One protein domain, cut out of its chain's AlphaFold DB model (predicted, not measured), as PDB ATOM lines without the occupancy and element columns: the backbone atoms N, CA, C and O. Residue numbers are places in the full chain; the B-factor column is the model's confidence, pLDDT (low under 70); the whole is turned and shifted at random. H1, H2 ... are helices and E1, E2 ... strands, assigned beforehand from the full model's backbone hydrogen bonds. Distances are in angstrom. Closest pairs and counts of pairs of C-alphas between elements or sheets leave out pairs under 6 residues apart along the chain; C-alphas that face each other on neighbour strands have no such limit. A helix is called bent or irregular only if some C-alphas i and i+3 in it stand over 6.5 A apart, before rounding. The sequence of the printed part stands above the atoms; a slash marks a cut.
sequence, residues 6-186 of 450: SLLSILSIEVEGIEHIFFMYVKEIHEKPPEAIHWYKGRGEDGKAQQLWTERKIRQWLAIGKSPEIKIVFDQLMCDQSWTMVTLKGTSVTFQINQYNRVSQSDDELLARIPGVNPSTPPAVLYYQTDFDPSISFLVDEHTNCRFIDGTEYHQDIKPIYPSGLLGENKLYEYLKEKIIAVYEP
ATOM      1  N   SER A   6     -39.324  22.232 -58.926       91.69
ATOM      2  CA  SER A   6     -40.066  23.100 -58.016       91.69
ATOM      3  C   SER A   6     -39.760  22.724 -56.581       91.69
ATOM      4  O   SER A   6     -39.621  21.544 -56.260       91.69
ATOM      5  N   LEU A   7     -39.685  23.740 -55.733       94.00
ATOM      6  CA  LEU A   7     -39.608  23.608 -54.291       94.00
ATOM      7  C   LEU A   7     -41.003  23.856 -53.712       94.00
ATOM      8  O   LEU A   7     -41.622  24.864 -54.036       94.00
ATOM      9  N   LEU A   8     -41.480  22.950 -52.865       94.94
ATOM     10  CA  LEU A   8     -42.718  23.067 -52.098       94.94
ATOM     11  C   LEU A   8     -42.359  23.207 -50.620       94.94
ATOM     12  O   LEU A   8     -41.764  22.291 -50.056       94.94
ATOM     13  N   SER A   9     -42.746  24.320 -50.002       96.25
ATOM     14  CA  SER A   9     -42.681  24.534 -48.555       96.25
ATOM     15  C   SER A   9     -44.092  24.599 -47.979       96.25
ATOM     16  O   SER A   9     -44.923  25.358 -48.471       96.25
ATOM     17  N   ILE A  10     -44.350  23.829 -46.925       95.44
ATOM     18  CA  ILE A  10     -45.628  23.798 -46.203       95.44
ATOM     19  C   ILE A  10     -45.352  24.200 -44.761       95.44
ATOM     20  O   ILE A  10     -44.475  23.619 -44.115       95.44
ATOM     21  N   LEU A  11     -46.105  25.172 -44.258       95.81
ATOM     22  CA  LEU A  11     -46.122  25.552 -42.856       95.81
ATOM     23  C   LEU A  11     -47.418  25.074 -42.215       95.81
ATOM     24  O   LEU A  11     -48.513  25.325 -42.729       95.81
ATOM     25  N   SER A  12     -47.277  24.380 -41.092       95.12
ATOM     26  CA  SER A  12     -48.402  23.784 -40.382       95.12
ATOM     27  C   SER A  12     -48.312  23.944 -38.868       95.12
ATOM     28  O   SER A  12     -47.242  24.211 -38.311       95.12
ATOM     29  N   ILE A  13     -49.456  23.774 -38.210       93.69
ATOM     30  CA  ILE A  13     -49.586  23.608 -36.762       93.69
ATOM     31  C   ILE A  13     -50.160  22.216 -36.499       93.69
ATOM     32  O   ILE A  13     -51.189  21.844 -37.060       93.69
ATOM     33  N   GLU A  14     -49.511  21.447 -35.626       89.50
ATOM     34  CA  GLU A  14     -50.024  20.131 -35.236       89.50
ATOM     35  C   GLU A  14     -51.102  20.246 -34.147       89.50
ATOM     36  O   GLU A  14     -50.835  20.704 -33.026       89.50
ATOM     37  N   VAL A  15     -52.291  19.723 -34.448       87.50
ATOM     38  CA  VAL A  15     -53.404  19.556 -33.506       87.50
ATOM     39  C   VAL A  15     -53.832  18.091 -33.541       87.50
ATOM     40  O   VAL A  15     -54.151  17.567 -34.594       87.50
ATOM     41  N   GLU A  16     -53.773  17.395 -32.403       85.94
ATOM     42  CA  GLU A  16     -54.241  15.998 -32.278       85.94
ATOM     43  C   GLU A  16     -53.662  15.005 -33.318       85.94
ATOM     44  O   GLU A  16     -54.310  14.039 -33.708       85.94
ATOM     45  N   GLY A  17     -52.404  15.209 -33.735       84.31
ATOM     46  CA  GLY A  17     -51.709  14.349 -34.709       84.31
ATOM     47  C   GLY A  17     -51.987  14.700 -36.174       84.31
ATOM     48  O   GLY A  17     -51.735  13.889 -37.065       84.31
ATOM     49  N   ILE A  18     -52.526  15.896 -36.411       88.12
ATOM     50  CA  ILE A  18     -53.022  16.366 -37.701       88.12
ATOM     51  C   ILE A  18     -52.328  17.679 -38.009       88.12
ATOM     52  O   ILE A  18     -52.239  18.561 -37.155       88.12
ATOM     53  N   GLU A  19     -51.826  17.807 -39.230       92.06
ATOM     54  CA  GLU A  19     -51.073  18.977 -39.656       92.06
ATOM     55  C   GLU A  19     -52.013  19.989 -40.313       92.06
ATOM     56  O   GLU A  19     -52.386  19.852 -41.480       92.06
ATOM     57  N   HIS A  20     -52.393  21.021 -39.558       91.50
ATOM     58  CA  HIS A  20     -53.196  22.127 -40.069       91.50
ATOM     59  C   HIS A  20     -52.304  23.079 -40.852       91.50
ATOM     60  O   HIS A  20     -51.482  23.790 -40.274       91.50
ATOM     61  N   ILE A  21     -52.444  23.070 -42.173       92.00
ATOM     62  CA  ILE A  21     -51.717  23.940 -43.088       92.00
ATOM     63  C   ILE A  21     -52.269  25.357 -42.957       92.00
ATOM     64  O   ILE A  21     -53.439  25.603 -43.255       92.00
ATOM     65  N   PHE A  22     -51.402  26.292 -42.576       91.31
ATOM     66  CA  PHE A  22     -51.740  27.716 -42.556       91.31
ATOM     67  C   PHE A  22     -51.057  28.504 -43.676       91.31
ATOM     68  O   PHE A  22     -51.515  29.591 -44.018       91.31
ATOM     69  N   PHE A  23     -49.980  27.969 -44.262       93.44
ATOM     70  CA  PHE A  23     -49.330  28.585 -45.415       93.44
ATOM     71  C   PHE A  23     -48.585  27.560 -46.281       93.44
ATOM     72  O   PHE A  23     -47.895  26.681 -45.765       93.44
ATOM     73  N   MET A  24     -48.671  27.697 -47.603       94.25
ATOM     74  CA  MET A  24     -47.900  26.924 -48.575       94.25
ATOM     75  C   MET A  24     -47.280  27.812 -49.638       94.25
ATOM     76  O   MET A  24     -47.876  28.779 -50.107       94.25
ATOM     77  N   TYR A  25     -46.099  27.422 -50.086       93.75
ATOM     78  CA  TYR A  25     -45.378  28.143 -51.115       93.75
ATOM     79  C   TYR A  25     -44.718  27.164 -52.074       93.75
ATOM     80  O   TYR A  25     -43.934  26.307 -51.657       93.75
ATOM     81  N   VAL A  26     -45.042  27.294 -53.359       93.38
ATOM     82  CA  VAL A  26     -44.360  26.590 -54.443       93.38
ATOM     83  C   VAL A  26     -43.593  27.598 -55.272       93.38
ATOM     84  O   VAL A  26     -44.188  28.538 -55.787       93.38
ATOM     85  N   LYS A  27     -42.295  27.358 -55.454       90.00
ATOM     86  CA  LYS A  27     -41.436  28.149 -56.339       90.00
ATOM     87  C   LYS A  27     -40.738  27.243 -57.333       90.00
ATOM     88  O   LYS A  27     -40.075  26.280 -56.941       90.00
ATOM     89  N   GLU A  28     -40.871  27.529 -58.621       85.69
ATOM     90  CA  GLU A  28     -40.027  26.881 -59.627       85.69
ATOM     91  C   GLU A  28     -38.595  27.436 -59.563       85.69
ATOM     92  O   GLU A  28     -38.390  28.647 -59.508       85.69
ATOM     93  N   ILE A  29     -37.590  26.557 -59.569       83.00
ATOM     94  CA  ILE A  29     -36.177  26.907 -59.357       83.00
ATOM     95  C   ILE A  29     -35.267  26.382 -60.475       83.00
ATOM     96  O   ILE A  29     -35.597  25.445 -61.206       83.00
ATOM     97  N   HIS A  30     -34.078  26.982 -60.593       71.25
ATOM     98  CA  HIS A  30     -33.064  26.659 -61.607       71.25
ATOM     99  C   HIS A  30     -32.175  25.473 -61.205       71.25
ATOM    100  O   HIS A  30     -30.954  25.529 -61.331       71.25
ATOM    101  N   GLU A  31     -32.783  24.387 -60.736       72.44
ATOM    102  CA  GLU A  31     -32.068  23.165 -60.370       72.44
ATOM    103  C   GLU A  31     -32.482  21.993 -61.255       72.44
ATOM    104  O   GLU A  31     -33.612  21.926 -61.751       72.44
ATOM    105  N   LYS A  32     -31.558  21.048 -61.454       77.75
ATOM    106  CA  LYS A  32     -31.877  19.775 -62.101       77.75
ATOM    107  C   LYS A  32     -32.772  18.969 -61.153       77.75
ATOM    108  O   LYS A  32     -32.357  18.744 -60.016       77.75
ATOM    109  N   PRO A  33     -33.946  18.496 -61.600       82.81
ATOM    110  CA  PRO A  33     -34.851  17.801 -60.704       82.81
ATOM    111  C   PRO A  33     -34.275  16.453 -60.280       82.81
ATOM    112  O   PRO A  33     -33.604  15.790 -61.084       82.81
ATOM    113  N   PRO A  34     -34.559  16.014 -59.045       86.81
ATOM    114  CA  PRO A  34     -34.300  14.640 -58.649       86.81
ATOM    115  C   PRO A  34     -35.149  13.669 -59.491       86.81
ATOM    116  O   PRO A  34     -36.137  14.052 -60.125       86.81
ATOM    117  N   GLU A  35     -34.766  12.389 -59.509       87.50
ATOM    118  CA  GLU A  35     -35.491  11.360 -60.273       87.50
ATOM    119  C   GLU A  35     -36.947  11.195 -59.807       87.50
ATOM    120  O   GLU A  35     -37.837  10.981 -60.636       87.50
ATOM    121  N   ALA A  36     -37.174  11.369 -58.503       89.50
ATOM    122  CA  ALA A  36     -38.465  11.375 -57.825       89.50
ATOM    123  C   ALA A  36     -38.504  12.496 -56.774       89.50
ATOM    124  O   ALA A  36     -37.451  13.006 -56.384       89.50
ATOM    125  N   ILE A  37     -39.699  12.844 -56.285       90.50
ATOM    126  CA  ILE A  37     -39.875  13.849 -55.227       90.50
ATOM    127  C   ILE A  37     -38.976  13.523 -54.025       90.50
ATOM    128  O   ILE A  37     -39.083  12.467 -53.396       90.50
ATOM    129  N   HIS A  38     -38.102  14.467 -53.697       91.94
ATOM    130  CA  HIS A  38     -37.207  14.407 -52.558       91.94
ATOM    131  C   HIS A  38     -37.759  15.264 -51.420       91.94
ATOM    132  O   HIS A  38     -37.837  16.485 -51.533       91.94
ATOM    133  N   TRP A  39     -38.100  14.617 -50.307       91.94
ATOM    134  CA  TRP A  39     -38.410  15.290 -49.047       91.94
ATOM    135  C   TRP A  39     -37.139  15.472 -48.231       91.94
ATOM    136  O   TRP A  39     -36.376  14.519 -48.054       91.94
ATOM    137  N   TYR A  40     -36.918  16.682 -47.726       90.94
ATOM    138  CA  TYR A  40     -35.685  17.009 -47.017       90.94
ATOM    139  C   TYR A  40     -35.638  16.340 -45.639       90.94
ATOM    140  O   TYR A  40     -36.657  16.187 -44.952       90.94
ATOM    141  N   LYS A  41     -34.424  15.988 -45.201       88.38
ATOM    142  CA  LYS A  41     -34.181  15.384 -43.888       88.38
ATOM    143  C   LYS A  41     -34.756  16.242 -42.763       88.38
ATOM    144  O   LYS A  41     -34.412  17.418 -42.626       88.38
ATOM    145  N   GLY A  42     -35.622  15.633 -41.953       87.38
ATOM    146  CA  GLY A  42     -36.313  16.308 -40.853       87.38
ATOM    147  C   GLY A  42     -37.304  17.387 -41.296       87.38
ATOM    148  O   GLY A  42     -37.686  18.191 -40.463       87.38
ATOM    149  N   ARG A  43     -37.679  17.440 -42.581       91.12
ATOM    150  CA  ARG A  43     -38.694  18.331 -43.176       91.12
ATOM    151  C   ARG A  43     -39.616  17.549 -44.120       91.12
ATOM    152  O   ARG A  43     -39.993  18.025 -45.179       91.12
ATOM    153  N   GLY A  44     -39.943  16.319 -43.760       85.56
ATOM    154  CA  GLY A  44     -40.830  15.425 -44.497       85.56
ATOM    155  C   GLY A  44     -40.198  14.078 -44.809       85.56
ATOM    156  O   GLY A  44     -40.926  13.110 -45.008       85.56
ATOM    157  N   GLU A  45     -38.865  13.969 -44.777       85.06
ATOM    158  CA  GLU A  45     -38.220  12.656 -44.790       85.06
ATOM    159  C   GLU A  45     -38.733  11.806 -43.614       85.06
ATOM    160  O   GLU A  45     -38.794  12.273 -42.473       85.06
ATOM    161  N   ASP A  46     -39.153  10.577 -43.925       82.94
ATOM    162  CA  ASP A  46     -39.765   9.605 -43.009       82.94
ATOM    163  C   ASP A  46     -41.025  10.111 -42.273       82.94
ATOM    164  O   ASP A  46     -41.404   9.572 -41.230       82.94
ATOM    165  N   GLY A  47     -41.689  11.145 -42.802       83.25
ATOM    166  CA  GLY A  47     -42.897  11.730 -42.215       83.25
ATOM    167  C   GLY A  47     -42.646  12.675 -41.036       83.25
ATOM    168  O   GLY A  47     -43.545  12.884 -40.227       83.25
ATOM    169  N   LYS A  48     -41.437  13.242 -40.904       88.44
ATOM    170  CA  LYS A  48     -41.088  14.161 -39.802       88.44
ATOM    171  C   LYS A  48     -40.883  15.592 -40.279       88.44
ATOM    172  O   LYS A  48     -39.999  15.831 -41.096       88.44
ATOM    173  N   ALA A  49     -41.613  16.544 -39.706       92.69
ATOM    174  CA  ALA A  49     -41.434  17.972 -39.965       92.69
ATOM    175  C   ALA A  49     -40.331  18.610 -39.110       92.69
ATOM    176  O   ALA A  49     -40.008  18.128 -38.020       92.69
ATOM    177  N   GLN A  50     -39.830  19.767 -39.549       94.88
ATOM    178  CA  GLN A  50     -38.919  20.573 -38.741       94.88
ATOM    179  C   GLN A  50     -39.748  21.499 -37.869       94.88
ATOM    180  O   GLN A  50     -40.494  22.324 -38.383       94.88
ATOM    181  N   GLN A  51     -39.568  21.432 -36.555       95.25
ATOM    182  CA  GLN A  51     -40.165  22.411 -35.652       95.25
ATOM    183  C   GLN A  51     -39.450  23.758 -35.809       95.25
ATOM    184  O   GLN A  51     -38.228  23.824 -35.619       95.25
ATOM    185  N   LEU A  52     -40.206  24.787 -36.200       94.44
ATOM    186  CA  LEU A  52     -39.744  26.170 -36.319       94.44
ATOM    187  C   LEU A  52     -39.939  26.920 -35.004       94.44
ATOM    188  O   LEU A  52     -39.007  27.551 -34.527       94.44
ATOM    189  N   TRP A  53     -41.111  26.788 -34.380       94.12
ATOM    190  CA  TRP A  53     -41.419  27.409 -33.091       94.12
ATOM    191  C   TRP A  53     -42.034  26.373 -32.162       94.12
ATOM    192  O   TRP A  53     -43.151  25.902 -32.385       94.12
ATOM    193  N   THR A  54     -41.293  25.995 -31.119       91.00
ATOM    194  CA  THR A  54     -41.675  24.868 -30.264       91.00
ATOM    195  C   THR A  54     -42.974  25.105 -29.507       91.00
ATOM    196  O   THR A  54     -43.886  24.284 -29.591       91.00
ATOM    197  N   GLU A  55     -43.081  26.246 -28.829       90.25
ATOM    198  CA  GLU A  55     -44.237  26.607 -27.997       90.25
ATOM    199  C   GLU A  55     -45.537  26.706 -28.799       90.25
ATOM    200  O   GLU A  55     -46.592  26.270 -28.343       90.25
ATOM    201  N   ARG A  56     -45.450  27.235 -30.024       90.00
ATOM    202  CA  ARG A  56     -46.585  27.409 -30.939       90.00
ATOM    203  C   ARG A  56     -46.803  26.214 -31.870       90.00
ATOM    204  O   ARG A  56     -47.706  26.247 -32.694       90.00
ATOM    205  N   LYS A  57     -45.979  25.164 -31.743       92.62
ATOM    206  CA  LYS A  57     -45.995  23.947 -32.575       92.62
ATOM    207  C   LYS A  57     -45.931  24.208 -34.086       92.62
ATOM    208  O   LYS A  57     -46.407  23.384 -34.862       92.62
ATOM    209  N   ILE A  58     -45.307  25.309 -34.505       94.00
ATOM    210  CA  ILE A  58     -45.136  25.615 -35.929       94.00
ATOM    211  C   ILE A  58     -44.111  24.656 -36.523       94.00
ATOM    212  O   ILE A  58     -43.006  24.496 -35.986       94.00
ATOM    213  N   ARG A  59     -44.472  24.048 -37.648       95.88
ATOM    214  CA  ARG A  59     -43.680  23.056 -38.368       95.88
ATOM    215  C   ARG A  59     -43.474  23.455 -39.822       95.88
ATOM    216  O   ARG A  59     -44.323  24.111 -40.415       95.88
ATOM    217  N   GLN A  60     -42.349  23.026 -40.385       96.56
ATOM    218  CA  GLN A  60     -42.037  23.143 -41.802       96.56
ATOM    219  C   GLN A  60     -41.870  21.765 -42.444       96.56
ATOM    220  O   GLN A  60     -41.083  20.932 -41.974       96.56
ATOM    221  N   TRP A  61     -42.529  21.592 -43.585       95.75
ATOM    222  CA  TRP A  61     -42.305  20.511 -44.537       95.75
ATOM    223  C   TRP A  61     -41.717  21.082 -45.822       95.75
ATOM    224  O   TRP A  61     -42.069  22.188 -46.226       95.75
ATOM    225  N   LEU A  62     -40.809  20.344 -46.451       95.25
ATOM    226  CA  LEU A  62     -40.071  20.799 -47.616       95.25
ATOM    227  C   LEU A  62     -39.810  19.644 -48.582       95.25
ATOM    228  O   LEU A  62     -39.226  18.622 -48.204       95.25
ATOM    229  N   ALA A  63     -40.186  19.849 -49.841       94.00
ATOM    230  CA  ALA A  63     -39.949  18.914 -50.929       94.00
ATOM    231  C   ALA A  63     -39.390  19.621 -52.165       94.00
ATOM    232  O   ALA A  63     -39.758  20.756 -52.456       94.00
ATOM    233  N   ILE A  64     -38.551  18.919 -52.920       93.81
ATOM    234  CA  ILE A  64     -38.114  19.306 -54.263       93.81
ATOM    235  C   ILE A  64     -38.400  18.163 -55.237       93.81
ATOM    236  O   ILE A  64     -38.214  16.989 -54.916       93.81
ATOM    237  N   GLY A  65     -38.863  18.483 -56.438       92.25
ATOM    238  CA  GLY A  65     -39.172  17.486 -57.460       92.25
ATOM    239  C   GLY A  65     -39.355  18.124 -58.824       92.25
ATOM    240  O   GLY A  65     -39.224  19.340 -58.969       92.25
ATOM    241  N   LYS A  66     -39.689  17.313 -59.833       90.62
ATOM    242  CA  LYS A  66     -40.082  17.844 -61.144       90.62
ATOM    243  C   LYS A  66     -41.320  18.721 -60.973       90.62
ATOM    244  O   LYS A  66     -42.260  18.310 -60.293       90.62
ATOM    245  N   SER A  67     -41.360  19.884 -61.619       87.25
ATOM    246  CA  SER A  67     -42.469  20.837 -61.464       87.25
ATOM    247  C   SER A  67     -43.865  20.220 -61.646       87.25
ATOM    248  O   SER A  67     -44.716  20.469 -60.796       87.25
ATOM    249  N   PRO A  68     -44.122  19.340 -62.641       84.75
ATOM    250  CA  PRO A  68     -45.415  18.662 -62.760       84.75
ATOM    251  C   PRO A  68     -45.753  17.751 -61.570       84.75
ATOM    252  O   PRO A  68     -46.908  17.683 -61.167       84.75
ATOM    253  N   GLU A  69     -44.764  17.065 -60.992       90.12
ATOM    254  CA  GLU A  69     -44.957  16.157 -59.852       90.12
ATOM    255  C   GLU A  69     -45.263  16.943 -58.571       90.12
ATOM    256  O   GLU A  69     -46.206  16.618 -57.853       90.12
ATOM    257  N   ILE A  70     -44.519  18.023 -58.317       91.75
ATOM    258  CA  ILE A  70     -44.781  18.929 -57.189       91.75
ATOM    259  C   ILE A  70     -46.135  19.616 -57.346       91.75
ATOM    260  O   ILE A  70     -46.873  19.742 -56.372       91.75
ATOM    261  N   LYS A  71     -46.492  20.011 -58.572       86.56
ATOM    262  CA  LYS A  71     -47.800  20.593 -58.853       86.56
ATOM    263  C   LYS A  71     -48.931  19.615 -58.539       86.56
ATOM    264  O   LYS A  71     -49.925  20.043 -57.975       86.56
ATOM    265  N   ILE A  72     -48.779  18.323 -58.842       86.38
ATOM    266  CA  ILE A  72     -49.774  17.304 -58.469       86.38
ATOM    267  C   ILE A  72     -49.949  17.246 -56.948       86.38
ATOM    268  O   ILE A  72     -51.083  17.254 -56.485       86.38
ATOM    269  N   VAL A  73     -48.858  17.234 -56.174       88.44
ATOM    270  CA  VAL A  73     -48.936  17.230 -54.699       88.44
ATOM    271  C   VAL A  73     -49.613  18.500 -54.182       88.44
ATOM    272  O   VAL A  73     -50.493  18.429 -53.330       88.44
ATOM    273  N   PHE A  74     -49.230  19.659 -54.717       89.81
ATOM    274  CA  PHE A  74     -49.837  20.937 -54.362       89.81
ATOM    275  C   PHE A  74     -51.335  20.964 -54.691       89.81
ATOM    276  O   PHE A  74     -52.149  21.282 -53.831       89.81
ATOM    277  N   ASP A  75     -51.711  20.571 -55.908       85.06
ATOM    278  CA  ASP A  75     -53.104  20.514 -56.342       85.06
ATOM    279  C   ASP A  75     -53.910  19.517 -55.494       85.06
ATOM    280  O   ASP A  75     -55.050  19.814 -55.171       85.06
ATOM    281  N   GLN A  76     -53.335  18.380 -55.082       84.62
ATOM    282  CA  GLN A  76     -53.986  17.421 -54.175       84.62
ATOM    283  C   GLN A  76     -54.276  18.028 -52.798       84.62
ATOM    284  O   GLN A  76     -55.401  17.928 -52.317       84.62
ATOM    285  N   LEU A  77     -53.287  18.699 -52.194       86.19
ATOM    286  CA  LEU A  77     -53.443  19.386 -50.904       86.19
ATOM    287  C   LEU A  77     -54.474  20.521 -50.962       86.19
ATOM    288  O   LEU A  77     -55.086  20.848 -49.951       86.19
ATOM    289  N   MET A  78     -54.657  21.126 -52.139       81.94
ATOM    290  CA  MET A  78     -55.661  22.163 -52.345       81.94
ATOM    291  C   MET A  78     -57.041  21.571 -52.674       81.94
ATOM    292  O   MET A  78     -58.038  22.005 -52.106       81.94
ATOM    293  N   CYS A  79     -57.160  20.617 -53.597       70.19
ATOM    294  CA  CYS A  79     -58.448  20.139 -54.118       70.19
ATOM    295  C   CYS A  79     -59.323  19.454 -53.066       70.19
ATOM    296  O   CYS A  79     -60.547  19.607 -53.106       70.19
ATOM    297  N   ASP A  80     -58.713  18.745 -52.125       59.44
ATOM    298  CA  ASP A  80     -59.449  18.081 -51.067       59.44
ATOM    299  C   ASP A  80     -59.630  19.075 -49.913       59.44
ATOM    300  O   ASP A  80     -58.757  19.256 -49.071       59.44
ATOM    301  N   GLN A  81     -60.804  19.715 -49.833       57.06
ATOM    302  CA  GLN A  81     -61.236  20.551 -48.689       57.06
ATOM    303  C   GLN A  81     -61.379  19.747 -47.369       57.06
ATOM    304  O   GLN A  81     -62.076  20.147 -46.436       57.06
ATOM    305  N   SER A  82     -60.750  18.575 -47.307       61.00
ATOM    306  CA  SER A  82     -60.760  17.582 -46.250       61.00
ATOM    307  C   SER A  82     -59.434  16.823 -46.271       61.00
ATOM    308  O   SER A  82     -58.977  16.439 -47.339       61.00
ATOM    309  N   TRP A  83     -58.885  16.566 -45.084       60.72
ATOM    310  CA  TRP A  83     -57.913  15.517 -44.743       60.72
ATOM    311  C   TRP A  83     -57.201  14.838 -45.927       60.72
ATOM    312  O   TRP A  83     -57.628  13.782 -46.396       60.72
ATOM    313  N   THR A  84     -56.081  15.398 -46.376       71.94
ATOM    314  CA  THR A  84     -55.254  14.768 -47.409       71.94
ATOM    315  C   THR A  84     -54.192  13.907 -46.740       71.94
ATOM    316  O   THR A  84     -53.304  14.410 -46.049       71.94
ATOM    317  N   MET A  85     -54.268  12.592 -46.947       69.00
ATOM    318  CA  MET A  85     -53.221  11.676 -46.504       69.00
ATOM    319  C   MET A  85     -52.120  11.613 -47.563       69.00
ATOM    320  O   MET A  85     -52.333  11.101 -48.662       69.00
ATOM    321  N   VAL A  86     -50.927  12.092 -47.221       73.81
ATOM    322  CA  VAL A  86     -49.745  12.015 -48.082       73.81
ATOM    323  C   VAL A  86     -48.801  10.957 -47.522       73.81
ATOM    324  O   VAL A  86     -48.398  11.011 -46.359       73.81
ATOM    325  N   THR A  87     -48.432   9.976 -48.348       72.75
ATOM    326  CA  THR A  87     -47.443   8.963 -47.966       72.75
ATOM    327  C   THR A  87     -46.031   9.467 -48.256       72.75
ATOM    328  O   THR A  87     -45.589   9.537 -49.401       72.75
ATOM    329  N   LEU A  88     -45.301   9.784 -47.190       75.75
ATOM    330  CA  LEU A  88     -43.933  10.286 -47.204       75.75
ATOM    331  C   LEU A  88     -42.964   9.143 -46.885       75.75
ATOM    332  O   LEU A  88     -42.787   8.778 -45.725       75.75
ATOM    333  N   LYS A  89     -42.369   8.535 -47.922       68.19
ATOM    334  CA  LYS A  89     -41.453   7.375 -47.800       68.19
ATOM    335  C   LYS A  89     -42.000   6.237 -46.904       68.19
ATOM    336  O   LYS A  89     -41.254   5.598 -46.172       68.19
ATOM    337  N   GLY A  90     -43.305   5.966 -46.982       68.56
ATOM    338  CA  GLY A  90     -43.967   4.889 -46.233       68.56
ATOM    339  C   GLY A  90     -44.640   5.320 -44.925       68.56
ATOM    340  O   GLY A  90     -45.396   4.533 -44.364       68.56
ATOM    341  N   THR A  91     -44.446   6.564 -44.480       78.81
ATOM    342  CA  THR A  91     -45.199   7.150 -43.361       78.81
ATOM    343  C   THR A  91     -46.382   7.947 -43.901       78.81
ATOM    344  O   THR A  91     -46.200   8.827 -44.740       78.81
ATOM    345  N   SER A  92     -47.595   7.667 -43.428       83.88
ATOM    346  CA  SER A  92     -48.772   8.475 -43.759       83.88
ATOM    347  C   SER A  92     -48.855   9.693 -42.848       83.88
ATOM    348  O   SER A  92     -48.897   9.545 -41.628       83.88
ATOM    349  N   VAL A  93     -48.901  10.881 -43.445       86.94
ATOM    350  CA  VAL A  93     -49.151  12.148 -42.749       86.94
ATOM    351  C   VAL A  93     -50.466  12.717 -43.250       86.94
ATOM    352  O   VAL A  93     -50.709  12.726 -44.457       86.94
ATOM    353  N   THR A  94     -51.303  13.187 -42.331       89.25
ATOM    354  CA  THR A  94     -52.598  13.772 -42.672       89.25
ATOM    355  C   THR A  94     -52.539  15.284 -42.541       89.25
ATOM    356  O   THR A  94     -52.287  15.810 -41.455       89.25
ATOM    357  N   PHE A  95     -52.791  15.965 -43.654       90.50
ATOM    358  CA  PHE A  95     -52.864  17.416 -43.730       90.50
ATOM    359  C   PHE A  95     -54.313  17.888 -43.778       90.50
ATOM    360  O   PHE A  95     -55.160  17.249 -44.401       90.50
ATOM    361  N   GLN A  96     -54.585  19.033 -43.161       87.56
ATOM    362  CA  GLN A  96     -55.868  19.715 -43.252       87.56
ATOM    363  C   GLN A  96     -55.647  21.177 -43.626       87.56
ATOM    364  O   GLN A  96     -54.793  21.844 -43.051       87.56
ATOM    365  N   ILE A  97     -56.443  21.684 -44.563       85.00
ATOM    366  CA  ILE A  97     -56.467  23.096 -44.938       85.00
ATOM    367  C   ILE A  97     -57.868  23.657 -44.686       85.00
ATOM    368  O   ILE A  97     -58.868  22.971 -44.912       85.00
ATOM    369  N   ASN A  98     -57.955  24.889 -44.182       77.50
ATOM    370  CA  ASN A  98     -59.248  25.557 -44.021       77.50
ATOM    371  C   ASN A  98     -59.850  25.901 -45.391       77.50
ATOM    372  O   ASN A  98     -59.149  25.951 -46.404       77.50
ATOM    373  N   GLN A  99     -61.158  26.167 -45.416       77.31
ATOM    374  CA  GLN A  99     -61.855  26.569 -46.637       77.31
ATOM    375  C   GLN A  99     -61.203  27.799 -47.275       77.31
ATOM    376  O   GLN A  99     -60.820  28.758 -46.598       77.31
ATOM    377  N   TYR A 100     -61.087  27.760 -48.600       78.00
ATOM    378  CA  TYR A 100     -60.411  28.792 -49.364       78.00
ATOM    379  C   TYR A 100     -61.107  29.053 -50.705       78.00
ATOM    380  O   TYR A 100     -61.802  28.197 -51.255       78.00
ATOM    381  N   ASN A 101     -60.861  30.238 -51.253       73.25
ATOM    382  CA  ASN A 101     -61.210  30.652 -52.601       73.25
ATOM    383  C   ASN A 101     -59.942  30.718 -53.457       73.25
ATOM    384  O   ASN A 101     -58.908  31.230 -53.025       73.25
ATOM    385  N   ARG A 102     -60.017  30.208 -54.687       72.44
ATOM    386  CA  ARG A 102     -58.927  30.289 -55.666       72.44
ATOM    387  C   ARG A 102     -59.138  31.506 -56.560       72.44
ATOM    388  O   ARG A 102     -60.193  31.611 -57.177       72.44
ATOM    389  N   VAL A 103     -58.119  32.351 -56.690       65.44
ATOM    390  CA  VAL A 103     -58.118  33.477 -57.634       65.44
ATOM    391  C   VAL A 103     -56.927  33.308 -58.574       65.44
ATOM    392  O   VAL A 103     -55.784  33.165 -58.137       65.44
ATOM    393  N   SER A 104     -57.187  33.261 -59.881       56.94
ATOM    394  CA  SER A 104     -56.129  33.293 -60.895       56.94
ATOM    395  C   SER A 104     -55.853  34.726 -61.324       56.94
ATOM    396  O   SER A 104     -56.760  35.550 -61.354       56.94
ATOM    397  N   GLN A 105     -54.613  35.005 -61.723       53.28
ATOM    398  CA  GLN A 105     -54.107  36.358 -61.958       53.28
ATOM    399  C   GLN A 105     -54.763  37.136 -63.129       53.28
ATOM    400  O   GLN A 105     -54.319  38.223 -63.465       53.28
ATOM    401  N   SER A 106     -55.808  36.591 -63.761       47.97
ATOM    402  CA  SER A 106     -56.648  37.296 -64.740       47.97
ATOM    403  C   SER A 106     -57.649  38.273 -64.112       47.97
ATOM    404  O   SER A 106     -58.317  38.993 -64.849       47.97
ATOM    405  N   ASP A 107     -57.786  38.267 -62.784       44.50
ATOM    406  CA  ASP A 107     -58.731  39.110 -62.052       44.50
ATOM    407  C   ASP A 107     -57.991  40.350 -61.508       44.50
ATOM    408  O   ASP A 107     -57.530  40.387 -60.364       44.50
ATOM    409  N   ASP A 108     -57.841  41.357 -62.375       46.84
ATOM    410  CA  ASP A 108     -56.982  42.548 -62.211       46.84
ATOM    411  C   ASP A 108     -57.218  43.372 -60.915       46.84
ATOM    412  O   ASP A 108     -56.329  44.101 -60.470       46.84
ATOM    413  N   GLU A 109     -58.380  43.267 -60.259       45.94
ATOM    414  CA  GLU A 109     -58.740  44.119 -59.108       45.94
ATOM    415  C   GLU A 109     -58.092  43.722 -57.768       45.94
ATOM    416  O   GLU A 109     -57.884  44.583 -56.906       45.94
ATOM    417  N   LEU A 110     -57.779  42.438 -57.559       44.62
ATOM    418  CA  LEU A 110     -57.229  41.942 -56.286       44.62
ATOM    419  C   LEU A 110     -55.704  42.092 -56.207       44.62
ATOM    420  O   LEU A 110     -55.160  42.360 -55.139       44.62
ATOM    421  N   LEU A 111     -55.014  41.983 -57.341       45.53
ATOM    422  CA  LEU A 111     -53.548  42.025 -57.418       45.53
ATOM    423  C   LEU A 111     -52.982  43.433 -57.308       45.53
ATOM    424  O   LEU A 111     -51.903  43.612 -56.749       45.53
ATOM    425  N   ALA A 112     -53.736  44.439 -57.762       48.00
ATOM    426  CA  ALA A 112     -53.381  45.846 -57.590       48.00
ATOM    427  C   ALA A 112     -53.242  46.255 -56.109       48.00
ATOM    428  O   ALA A 112     -52.676  47.305 -55.809       48.00
ATOM    429  N   ARG A 113     -53.759  45.439 -55.176       44.44
ATOM    430  CA  ARG A 113     -53.716  45.686 -53.729       44.44
ATOM    431  C   ARG A 113     -52.512  45.054 -53.027       44.44
ATOM    432  O   ARG A 113     -52.291  45.375 -51.865       44.44
ATOM    433  N   ILE A 114     -51.737  44.194 -53.698       47.28
ATOM    434  CA  ILE A 114     -50.607  43.472 -53.093       47.28
ATOM    435  C   ILE A 114     -49.288  44.187 -53.443       47.28
ATOM    436  O   ILE A 114     -48.888  44.200 -54.611       47.28
ATOM    437  N   PRO A 115     -48.567  44.767 -52.464       38.72
ATOM    438  CA  PRO A 115     -47.283  45.416 -52.707       38.72
ATOM    439  C   PRO A 115     -46.232  44.432 -53.255       38.72
ATOM    440  O   PRO A 115     -45.956  43.388 -52.667       38.72
ATOM    441  N   GLY A 116     -45.601  44.777 -54.380       40.31
ATOM    442  CA  GLY A 116     -44.454  44.040 -54.931       40.31
ATOM    443  C   GLY A 116     -44.771  42.952 -55.961       40.31
ATOM    444  O   GLY A 116     -43.841  42.297 -56.422       40.31
ATOM    445  N   VAL A 117     -46.033  42.770 -56.369       40.84
ATOM    446  CA  VAL A 117     -46.348  41.976 -57.569       40.84
ATOM    447  C   VAL A 117     -46.054  42.842 -58.790       40.84
ATOM    448  O   VAL A 117     -46.837  43.718 -59.156       40.84
ATOM    449  N   ASN A 118     -44.887  42.637 -59.398       41.41
ATOM    450  CA  ASN A 118     -44.557  43.282 -60.659       41.41
ATOM    451  C   ASN A 118     -45.436  42.644 -61.757       41.41
ATOM    452  O   ASN A 118     -45.427  41.416 -61.873       41.41
ATOM    453  N   PRO A 119     -46.191  43.412 -62.568       42.25
ATOM    454  CA  PRO A 119     -47.002  42.871 -63.673       42.25
ATOM    455  C   PRO A 119     -46.191  42.095 -64.730       42.25
ATOM    456  O   PRO A 119     -46.755  41.525 -65.664       42.25
ATOM    457  N   SER A 120     -44.868  42.080 -64.594       41.66
ATOM    458  CA  SER A 120     -43.915  41.335 -65.398       41.66
ATOM    459  C   SER A 120     -43.584  39.922 -64.913       41.66
ATOM    460  O   SER A 120     -42.979  39.157 -65.658       41.66
ATOM    461  N   THR A 121     -43.973  39.504 -63.716       47.03
ATOM    462  CA  THR A 121     -43.759  38.107 -63.310       47.03
ATOM    463  C   THR A 121     -44.914  37.252 -63.837       47.03
ATOM    464  O   THR A 121     -46.065  37.684 -63.743       47.03
ATOM    465  N   PRO A 122     -44.677  36.058 -64.418       49.03
ATOM    466  CA  PRO A 122     -45.781  35.204 -64.824       49.03
ATOM    467  C   PRO A 122     -46.728  34.916 -63.644       49.03
ATOM    468  O   PRO A 122     -46.250  34.644 -62.543       49.03
ATOM    469  N   PRO A 123     -48.049  34.865 -63.882       53.69
ATOM    470  CA  PRO A 123     -48.891  33.855 -63.282       53.69
ATOM    471  C   PRO A 123     -48.864  33.498 -61.797       53.69
ATOM    472  O   PRO A 123     -49.153  32.322 -61.582       53.69
ATOM    473  N   ALA A 124     -48.557  34.327 -60.791       62.38
ATOM    474  CA  ALA A 124     -48.672  33.820 -59.415       62.38
ATOM    475  C   ALA A 124     -50.140  33.429 -59.131       62.38
ATOM    476  O   ALA A 124     -51.050  34.249 -59.279       62.38
ATOM    477  N   VAL A 125     -50.391  32.163 -58.773       72.00
ATOM    478  CA  VAL A 125     -51.740  31.687 -58.407       72.00
ATOM    479  C   VAL A 125     -51.879  31.787 -56.896       72.00
ATOM    480  O   VAL A 125     -51.093  31.182 -56.164       72.00
ATOM    481  N   LEU A 126     -52.885  32.537 -56.447       78.38
ATOM    482  CA  LEU A 126     -53.119  32.834 -55.039       78.38
ATOM    483  C   LEU A 126     -54.387  32.138 -54.538       78.38
ATOM    484  O   LEU A 126     -55.396  32.028 -55.244       78.38
ATOM    485  N   TYR A 127     -54.327  31.684 -53.291       79.69
ATOM    486  CA  TYR A 127     -55.430  31.014 -52.613       79.69
ATOM    487  C   TYR A 127     -55.716  31.713 -51.288       79.69
ATOM    488  O   TYR A 127     -54.821  31.851 -50.454       79.69
ATOM    489  N   TYR A 128     -56.962  32.140 -51.105       79.56
ATOM    490  CA  TYR A 128     -57.398  32.973 -49.987       79.56
ATOM    491  C   TYR A 128     -58.286  32.183 -49.045       79.56
ATOM    492  O   TYR A 128     -59.267  31.601 -49.495       79.56
ATOM    493  N   GLN A 129     -58.021  32.215 -47.747       76.94
ATOM    494  CA  GLN A 129     -58.969  31.705 -46.761       76.94
ATOM    495  C   GLN A 129     -60.275  32.509 -46.777       76.94
ATOM    496  O   GLN A 129     -60.265  33.738 -46.888       76.94
ATOM    497  N   THR A 130     -61.408  31.818 -46.625       72.44
ATOM    498  CA  THR A 130     -62.712  32.474 -46.419       72.44
ATOM    499  C   THR A 130     -62.742  33.199 -45.074       72.44
ATOM    500  O   THR A 130     -63.122  34.370 -44.998       72.44
ATOM    501  N   ASP A 131     -62.232  32.535 -44.038       73.00
ATOM    502  CA  ASP A 131     -62.200  33.012 -42.660       73.00
ATOM    503  C   ASP A 131     -60.776  33.024 -42.113       73.00
ATOM    504  O   ASP A 131     -59.968  32.152 -42.418       73.00
ATOM    505  N   PHE A 132     -60.466  34.031 -41.298       72.12
ATOM    506  CA  PHE A 132     -59.150  34.155 -40.682       72.12
ATOM    507  C   PHE A 132     -58.950  33.052 -39.641       72.12
ATOM    508  O   PHE A 132     -59.762  32.942 -38.722       72.12
ATOM    509  N   ASP A 133     -57.879  32.269 -39.763       77.62
ATOM    510  CA  ASP A 133     -57.571  31.205 -38.811       77.62
ATOM    511  C   ASP A 133     -57.077  31.788 -37.466       77.62
ATOM    512  O   ASP A 133     -55.972  32.336 -37.388       77.62
ATOM    513  N   PRO A 134     -57.853  31.665 -36.370       80.62
ATOM    514  CA  PRO A 134     -57.472  32.239 -35.082       80.62
ATOM    515  C   PRO A 134     -56.200  31.618 -34.499       80.62
ATOM    516  O   PRO A 134     -55.537  32.255 -33.677       80.62
ATOM    517  N   SER A 135     -55.840  30.396 -34.915       80.81
ATOM    518  CA  SER A 135     -54.657  29.688 -34.416       80.81
ATOM    519  C   SER A 135     -53.345  30.368 -34.809       80.81
ATOM    520  O   SER A 135     -52.352  30.185 -34.109       80.81
ATOM    521  N   ILE A 136     -53.358  31.206 -35.852       85.50
ATOM    522  CA  ILE A 136     -52.200  31.980 -36.324       85.50
ATOM    523  C   ILE A 136     -52.326  33.487 -36.070       85.50
ATOM    524  O   ILE A 136     -51.474  34.245 -36.524       85.50
ATOM    525  N   SER A 137     -53.348  33.938 -35.332       85.00
ATOM    526  CA  SER A 137     -53.570  35.364 -35.013       85.00
ATOM    527  C   SER A 137     -52.315  36.061 -34.488       85.00
ATOM    528  O   SER A 137     -51.937  37.116 -34.986       85.00
ATOM    529  N   PHE A 138     -51.580  35.403 -33.593       87.38
ATOM    530  CA  PHE A 138     -50.326  35.915 -33.035       87.38
ATOM    531  C   PHE A 138     -49.227  36.196 -34.081       87.38
ATOM    532  O   PHE A 138     -48.321  36.979 -33.805       87.38
ATOM    533  N   LEU A 139     -49.265  35.570 -35.265       87.06
ATOM    534  CA  LEU A 139     -48.333  35.872 -36.361       87.06
ATOM    535  C   LEU A 139     -48.687  37.182 -37.074       87.06
ATOM    536  O   LEU A 139     -47.798  37.853 -37.594       87.06
ATOM    537  N   VAL A 140     -49.973  37.534 -37.105       82.19
ATOM    538  CA  VAL A 140     -50.515  38.679 -37.854       82.19
ATOM    539  C   VAL A 140     -50.698  39.909 -36.962       82.19
ATOM    540  O   VAL A 140     -50.522  41.036 -37.422       82.19
ATOM    541  N   ASP A 141     -50.988  39.710 -35.679       82.56
ATOM    542  CA  ASP A 141     -51.115  40.798 -34.707       82.56
ATOM    543  C   ASP A 141     -49.749  41.424 -34.374       82.56
ATOM    544  O   ASP A 141     -49.647  42.621 -34.103       82.56
ATOM    545  N   GLU A 142     -48.675  40.635 -34.462       83.62
ATOM    546  CA  GLU A 142     -47.304  41.056 -34.180       83.62
ATOM    547  C   GLU A 142     -46.405  40.827 -35.402       83.62
ATOM    548  O   GLU A 142     -45.856  39.744 -35.603       83.62
ATOM    549  N   HIS A 143     -46.205  41.878 -36.203       79.62
ATOM    550  CA  HIS A 143     -45.395  41.853 -37.433       79.62
ATOM    551  C   HIS A 143     -44.020  41.172 -37.269       79.62
ATOM    552  O   HIS A 143     -43.554  40.464 -38.161       79.62
ATOM    553  N   THR A 144     -43.373  41.352 -36.115       87.12
ATOM    554  CA  THR A 144     -42.063  40.771 -35.788       87.12
ATOM    555  C   THR A 144     -42.062  39.242 -35.757       87.12
ATOM    556  O   THR A 144     -41.054  38.630 -36.096       87.12
ATOM    557  N   ASN A 145     -43.188  38.596 -35.441       90.31
ATOM    558  CA  ASN A 145     -43.259  37.134 -35.361       90.31
ATOM    559  C   ASN A 145     -43.068  36.473 -36.729       90.31
ATOM    560  O   ASN A 145     -42.321  35.500 -36.851       90.31
ATOM    561  N   CYS A 146     -43.668  37.042 -37.778       90.62
ATOM    562  CA  CYS A 146     -43.417  36.599 -39.148       90.62
ATOM    563  C   CYS A 146     -41.963  36.839 -39.567       90.62
ATOM    564  O   CYS A 146     -41.382  36.004 -40.251       90.62
ATOM    565  N   ARG A 147     -41.334  37.928 -39.107       89.44
ATOM    566  CA  ARG A 147     -39.936  38.257 -39.440       89.44
ATOM    567  C   ARG A 147     -38.930  37.259 -38.886       89.44
ATOM    568  O   ARG A 147     -37.933  36.985 -39.563       89.44
ATOM    569  N   PHE A 148     -39.203  36.695 -37.708       91.56
ATOM    570  CA  PHE A 148     -38.417  35.596 -37.140       91.56
ATOM    571  C   PHE A 148     -38.570  34.306 -37.953       91.56
ATOM    572  O   PHE A 148     -37.582  33.621 -38.219       91.56
ATOM    573  N   ILE A 149     -39.793  33.987 -38.388       91.31
ATOM    574  CA  ILE A 149     -40.075  32.793 -39.200       91.31
ATOM    575  C   ILE A 149     -39.478  32.927 -40.610       91.31
ATOM    576  O   ILE A 149     -38.835  31.994 -41.083       91.31
ATOM    577  N   ASP A 150     -39.594  34.086 -41.255       88.25
ATOM    578  CA  ASP A 150     -39.007  34.348 -42.580       88.25
ATOM    579  C   ASP A 150     -37.470  34.434 -42.543       88.25
ATOM    580  O   ASP A 150     -36.805  34.355 -43.579       88.25
ATOM    581  N   GLY A 151     -36.887  34.559 -41.345       86.50
ATOM    582  CA  GLY A 151     -35.443  34.615 -41.117       86.50
ATOM    583  C   GLY A 151     -34.805  35.972 -41.394       86.50
ATOM    584  O   GLY A 151     -33.587  36.058 -41.530       86.50
ATOM    585  N   THR A 152     -35.622  37.021 -41.475       85.94
ATOM    586  CA  THR A 152     -35.169  38.419 -41.604       85.94
ATOM    587  C   THR A 152     -34.692  38.997 -40.274       85.94
ATOM    588  O   THR A 152     -33.828  39.871 -40.253       85.94
ATOM    589  N   GLU A 153     -35.210  38.473 -39.162       88.69
ATOM    590  CA  GLU A 153     -34.757  38.783 -37.809       88.69
ATOM    591  C   GLU A 153     -34.400  37.502 -37.055       88.69
ATOM    592  O   GLU A 153     -34.918  36.419 -37.335       88.69
ATOM    593  N   TYR A 154     -33.499  37.624 -36.082       89.44
ATOM    594  CA  TYR A 154     -33.047  36.502 -35.267       89.44
ATOM    595  C   TYR A 154     -33.838  36.410 -33.961       89.44
ATOM    596  O   TYR A 154     -33.987  37.401 -33.247       89.44
ATOM    597  N   HIS A 155     -34.246  35.193 -33.605       91.38
ATOM    598  CA  HIS A 155     -34.790  34.858 -32.295       91.38
ATOM    599  C   HIS A 155     -34.199  33.527 -31.821       91.38
ATOM    600  O   HIS A 155     -34.048  32.592 -32.604       91.38
ATOM    601  N   GLN A 156     -33.862  33.418 -30.537       91.31
ATOM    602  CA  GLN A 156     -33.169  32.237 -30.000       91.31
ATOM    603  C   GLN A 156     -34.037  30.960 -30.018       91.31
ATOM    604  O   GLN A 156     -33.517  29.861 -30.202       91.31
ATOM    605  N   ASP A 157     -35.358  31.114 -29.872       91.62
ATOM    606  CA  ASP A 157     -36.317  30.001 -29.760       91.62
ATOM    607  C   ASP A 157     -37.100  29.713 -31.055       91.62
ATOM    608  O   ASP A 157     -37.873  28.752 -31.112       91.62
ATOM    609  N   ILE A 158     -36.916  30.538 -32.095       92.25
ATOM    610  CA  ILE A 158     -37.634  30.422 -33.371       92.25
ATOM    611  C   ILE A 158     -36.611  30.184 -34.475       92.25
ATOM    612  O   ILE A 158     -35.704  30.983 -34.692       92.25
ATOM    613  N   LYS A 159     -36.755  29.066 -35.184       93.12
ATOM    614  CA  LYS A 159     -35.931  28.748 -36.348       93.12
ATOM    615  C   LYS A 159     -36.574  29.324 -37.606       93.12
ATOM    616  O   LYS A 159     -37.788  29.185 -37.769       93.12
ATOM    617  N   PRO A 160     -35.773  29.883 -38.523       92.75
ATOM    618  CA  PRO A 160     -36.294  30.395 -39.775       92.75
ATOM    619  C   PRO A 160     -36.689  29.262 -40.728       92.75
ATOM    620  O   PRO A 160     -36.178  28.137 -40.651       92.75
ATOM    621  N   ILE A 161     -37.562  29.598 -41.674       93.38
ATOM    622  CA  ILE A 161     -37.886  28.791 -42.847       93.38
ATOM    623  C   ILE A 161     -36.598  28.488 -43.620       93.38
ATOM    624  O   ILE A 161     -35.718  29.336 -43.787       93.38
ATOM    625  N   TYR A 162     -36.494  27.250 -44.101       90.69
ATOM    626  CA  TYR A 162     -35.411  26.810 -44.975       90.69
ATOM    627  C   TYR A 162     -35.913  26.571 -46.414       90.69
ATOM    628  O   TYR A 162     -36.969  25.962 -46.573       90.69
ATOM    629  N   PRO A 163     -35.158  26.943 -47.460       89.25
ATOM    630  CA  PRO A 163     -33.931  27.730 -47.405       89.25
ATOM    631  C   PRO A 163     -34.207  29.168 -46.950       89.25
ATOM    632  O   PRO A 163     -35.286  29.711 -47.181       89.25
ATOM    633  N   SER A 164     -33.225  29.786 -46.293       81.75
ATOM    634  CA  SER A 164     -33.317  31.197 -45.915       81.75
ATOM    635  C   SER A 164     -33.512  32.062 -47.162       81.75
ATOM    636  O   SER A 164     -32.864  31.828 -48.182       81.75
ATOM    637  N   GLY A 165     -34.407  33.048 -47.084       77.62
ATOM    638  CA  GLY A 165     -34.749  33.908 -48.220       77.62
ATOM    639  C   GLY A 165     -35.771  33.318 -49.197       77.62
ATOM    640  O   GLY A 165     -36.009  33.927 -50.233       77.62
ATOM    641  N   LEU A 166     -36.402  32.177 -48.881       85.50
ATOM    642  CA  LEU A 166     -37.424  31.564 -49.739       85.50
ATOM    643  C   LEU A 166     -38.573  32.524 -50.100       85.50
ATOM    644  O   LEU A 166     -38.975  32.562 -51.259       85.50
ATOM    645  N   LEU A 167     -39.091  33.275 -49.121       81.94
ATOM    646  CA  LEU A 167     -40.243  34.169 -49.300       81.94
ATOM    647  C   LEU A 167     -39.851  35.629 -49.555       81.94
ATOM    648  O   LEU A 167     -40.649  36.357 -50.126       81.94
ATOM    649  N   GLY A 168     -38.636  36.053 -49.198       77.50
ATOM    650  CA  GLY A 168     -38.241  37.468 -49.173       77.50
ATOM    651  C   GLY A 168     -38.624  38.172 -47.863       77.50
ATOM    652  O   GLY A 168     -39.232  37.574 -46.978       77.50
ATOM    653  N   GLU A 169     -38.226  39.437 -47.703       81.25
ATOM    654  CA  GLU A 169     -38.445  40.174 -46.451       81.25
ATOM    655  C   GLU A 169     -39.924  40.538 -46.232       81.25
ATOM    656  O   GLU A 169     -40.558  41.098 -47.121       81.25
ATOM    657  N   ASN A 170     -40.459  40.230 -45.040       83.44
ATOM    658  CA  ASN A 170     -41.841  40.489 -44.590       83.44
ATOM    659  C   ASN A 170     -42.959  39.831 -45.421       83.44
ATOM    660  O   ASN A 170     -44.141  40.109 -45.204       83.44
ATOM    661  N   LYS A 171     -42.626  38.946 -46.361       86.50
ATOM    662  CA  LYS A 171     -43.603  38.421 -47.320       86.50
ATOM    663  C   LYS A 171     -44.618  37.476 -46.689       86.50
ATOM    664  O   LYS A 171     -45.788  37.535 -47.062       86.50
ATOM    665  N   LEU A 172     -44.234  36.667 -45.698       90.25
ATOM    666  CA  LEU A 172     -45.199  35.819 -44.992       90.25
ATOM    667  C   LEU A 172     -46.245  36.657 -44.261       90.25
ATOM    668  O   LEU A 172     -47.428  36.341 -44.321       90.25
ATOM    669  N   TYR A 173     -45.825  37.749 -43.619       90.19
ATOM    670  CA  TYR A 173     -46.755  38.658 -42.955       90.19
ATOM    671  C   TYR A 173     -47.755  39.265 -43.937       90.19
ATOM    672  O   TYR A 173     -48.956  39.253 -43.673       90.19
ATOM    673  N   GLU A 174     -47.265  39.784 -45.066       87.56
ATOM    674  CA  GLU A 174     -48.115  40.368 -46.106       87.56
ATOM    675  C   GLU A 174     -49.148  39.355 -46.608       87.56
ATOM    676  O   GLU A 174     -50.334  39.677 -46.684       87.56
ATOM    677  N   TYR A 175     -48.726  38.114 -46.871       88.62
ATOM    678  CA  TYR A 175     -49.639  37.056 -47.293       88.62
ATOM    679  C   TYR A 175     -50.681  36.725 -46.223       88.62
ATOM    680  O   TYR A 175     -51.877  36.748 -46.512       88.62
ATOM    681  N   LEU A 176     -50.261  36.467 -44.982       89.31
ATOM    682  CA  LEU A 176     -51.180  36.070 -43.912       89.31
ATOM    683  C   LEU A 176     -52.167  37.185 -43.543       89.31
ATOM    684  O   LEU A 176     -53.342  36.907 -43.296       89.31
ATOM    685  N   LYS A 177     -51.725  38.448 -43.563       86.38
ATOM    686  CA  LYS A 177     -52.588  39.616 -43.339       86.38
ATOM    687  C   LYS A 177     -53.704  39.713 -44.382       86.38
ATOM    688  O   LYS A 177     -54.846  40.002 -44.030       86.38
ATOM    689  N   GLU A 178     -53.390  39.416 -45.641       83.19
ATOM    690  CA  GLU A 178     -54.355  39.375 -46.748       83.19
ATOM    691  C   GLU A 178     -55.094  38.025 -46.854       83.19
ATOM    692  O   GLU A 178     -55.796  37.771 -47.833       83.19
ATOM    693  N   LYS A 179     -54.966  37.152 -45.840       85.62
ATOM    694  CA  LYS A 179     -55.561  35.803 -45.780       85.62
ATOM    695  C   LYS A 179     -55.104  34.863 -46.903       85.62
ATOM    696  O   LYS A 179     -55.816  33.920 -47.244       85.62
ATOM    697  N   ILE A 180     -53.933  35.101 -47.488       86.38
ATOM    698  CA  ILE A 180     -53.338  34.238 -48.509       86.38
ATOM    699  C   ILE A 180     -52.675  33.047 -47.817       86.38
ATOM    700  O   ILE A 180     -51.741  33.207 -47.034       86.38
ATOM    701  N   ILE A 181     -53.144  31.844 -48.140       87.69
ATOM    702  CA  ILE A 181     -52.683  30.588 -47.532       87.69
ATOM    703  C   ILE A 181     -51.865  29.712 -48.462       87.69
ATOM    704  O   ILE A 181     -51.215  28.774 -48.012       87.69
ATOM    705  N   ALA A 182     -51.903  29.973 -49.764       90.06
ATOM    706  CA  ALA A 182     -51.047  29.275 -50.696       90.06
ATOM    707  C   ALA A 182     -50.676  30.179 -51.865       90.06
ATOM    708  O   ALA A 182     -51.514  30.921 -52.387       90.06
ATOM    709  N   VAL A 183     -49.418  30.078 -52.280       88.50
ATOM    710  CA  VAL A 183     -48.868  30.784 -53.435       88.50
ATOM    711  C   VAL A 183     -48.160  29.768 -54.315       88.50
ATOM    712  O   VAL A 183     -47.301  29.014 -53.853       88.50
ATOM    713  N   TYR A 184     -48.517  29.756 -55.593       85.94
ATOM    714  CA  TYR A 184     -47.766  29.052 -56.622       85.94
ATOM    715  C   TYR A 184     -47.089  30.092 -57.511       85.94
ATOM    716  O   TYR A 184     -47.763  30.788 -58.270       85.94
ATOM    717  N   GLU A 185     -45.770  30.202 -57.387       82.12
ATOM    718  CA  GLU A 185     -44.918  31.126 -58.128       82.12
ATOM    719  C   GLU A 185     -44.222  30.369 -59.274       82.12
ATOM    720  O   GLU A 185     -43.269  29.608 -59.039       82.12
ATOM    721  N   PRO A 186     -44.715  30.510 -60.520       70.38
ATOM    722  CA  PRO A 186     -44.054  29.925 -61.676       70.38
ATOM    723  C   PRO A 186     -42.690  30.586 -61.899       70.38
ATOM    724  O   PRO A 186     -42.425  31.691 -61.429       70.38
TER     725      PRO A 186
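What this domain is: This is residues 6 to 186 of the 450 residues of an uncharacterized protein of Chitinophaga sp. Ak27 (UniProt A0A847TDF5). One large, strongly twisted sheet of nine strands curls round helix H1 on one of its faces, while H5, with H3 and H4 touching it, is on the opposite face. The hairpin of E5 and E6 and the short helix H2 lie toward opposite ends of the longest axis. The 181 printed residues hold, in order, E1 E2 E3 E4 H1 E5 E6 E7 H2 E8 H3 H4 H5 E9; the sheet is branched and mixed, and the class is mixed, helices and strands. The whole is compact, with a radius of gyration of the C-alphas of 15.5 A and spans of 44 by 36 by 31 A.

Where its parts are: Find C-alpha 6 at (-40.066, 23.100, -58.016); from there E1 runs 28.1 A to residue 15. E2, residues 18 to 29, is 29.4 A long and bends by 70 degrees at residue 22. Next come E3, residues 50 to 53, and E4, residues 58 to 66, 26.9 A long. H1, residues 67 to 79, spans 17.6 A and ends at C-alpha 79 (-58.448, 20.139, -54.118). Then read E5, 84 to 88; E6, 91 to 97, 19.6 A; E7, 100 to 103; H2, 108 to 111; E8, 125 to 129; H3, 134 to 141; H4, 143 to 150; H5, 171 to 177; and E9, 180 to 185, ending at (-44.918, 31.126, -58.128).

How they stand to each other: Start at the hairpin of E1 and E2, where N 9 and O 25 are 2.8 A apart. On the other side of E1 is antiparallel E4, with N 10 to O 61 at 2.9 A, and E3 is antiparallel to E4, with N 52 to O 58 at 2.8 A. On the other side of E2 from E1, look for two parallel neighbours: E6, with N 21 to O 96 at 2.8 A, and E9, with N 24 to O 181 at 2.8 A. Antiparallel pairs continue outward: E5 with E6, N 86 to O 93 at 2.8 A; E8 with E9, N 125 to O 184 at 3.0 A; E7 with E8, N 101 to O 128 at 2.7 A. H1 is on the sheet; C-alphas 6 and 67, the closest of E1 and H1, are 4.8 A apart. H5, at a height of 9.4 A over the sheet, touches H4 at C-alphas 146 and 173, 5.5 A apart, and H3 at C-alphas 140 and 177, 5.9 A apart. H3 and H4 touch only at the corner, C-alphas 139 and 145 being 5.3 A apart; H3 only grazes the sheet with residues 135 to 136, H4 with 148 to 149. H2 is not on the sheet. Every O i to N i+4 pair is within hydrogen-bond range in H1 and H5, against 3 of 4 in H4 and 1 of 4 in H3, where 3 of 5 O i to N i+3 pairs are; H2 is too short for an O i to N i+4 pair. H3 is irregular: C-alphas 135 and 138 are 7.7 A apart.

The domain as a whole: The two C-alphas farthest apart, Gly 90 and Glu 109, are 43.9 A apart. The printed part has no cut; its long links are E2 to E3, H2 to E8 and H4 to H5. Look for low confidence at residues 80 to 83, 85, 89 to 90 and 103 to 124, with pLDDT under 70.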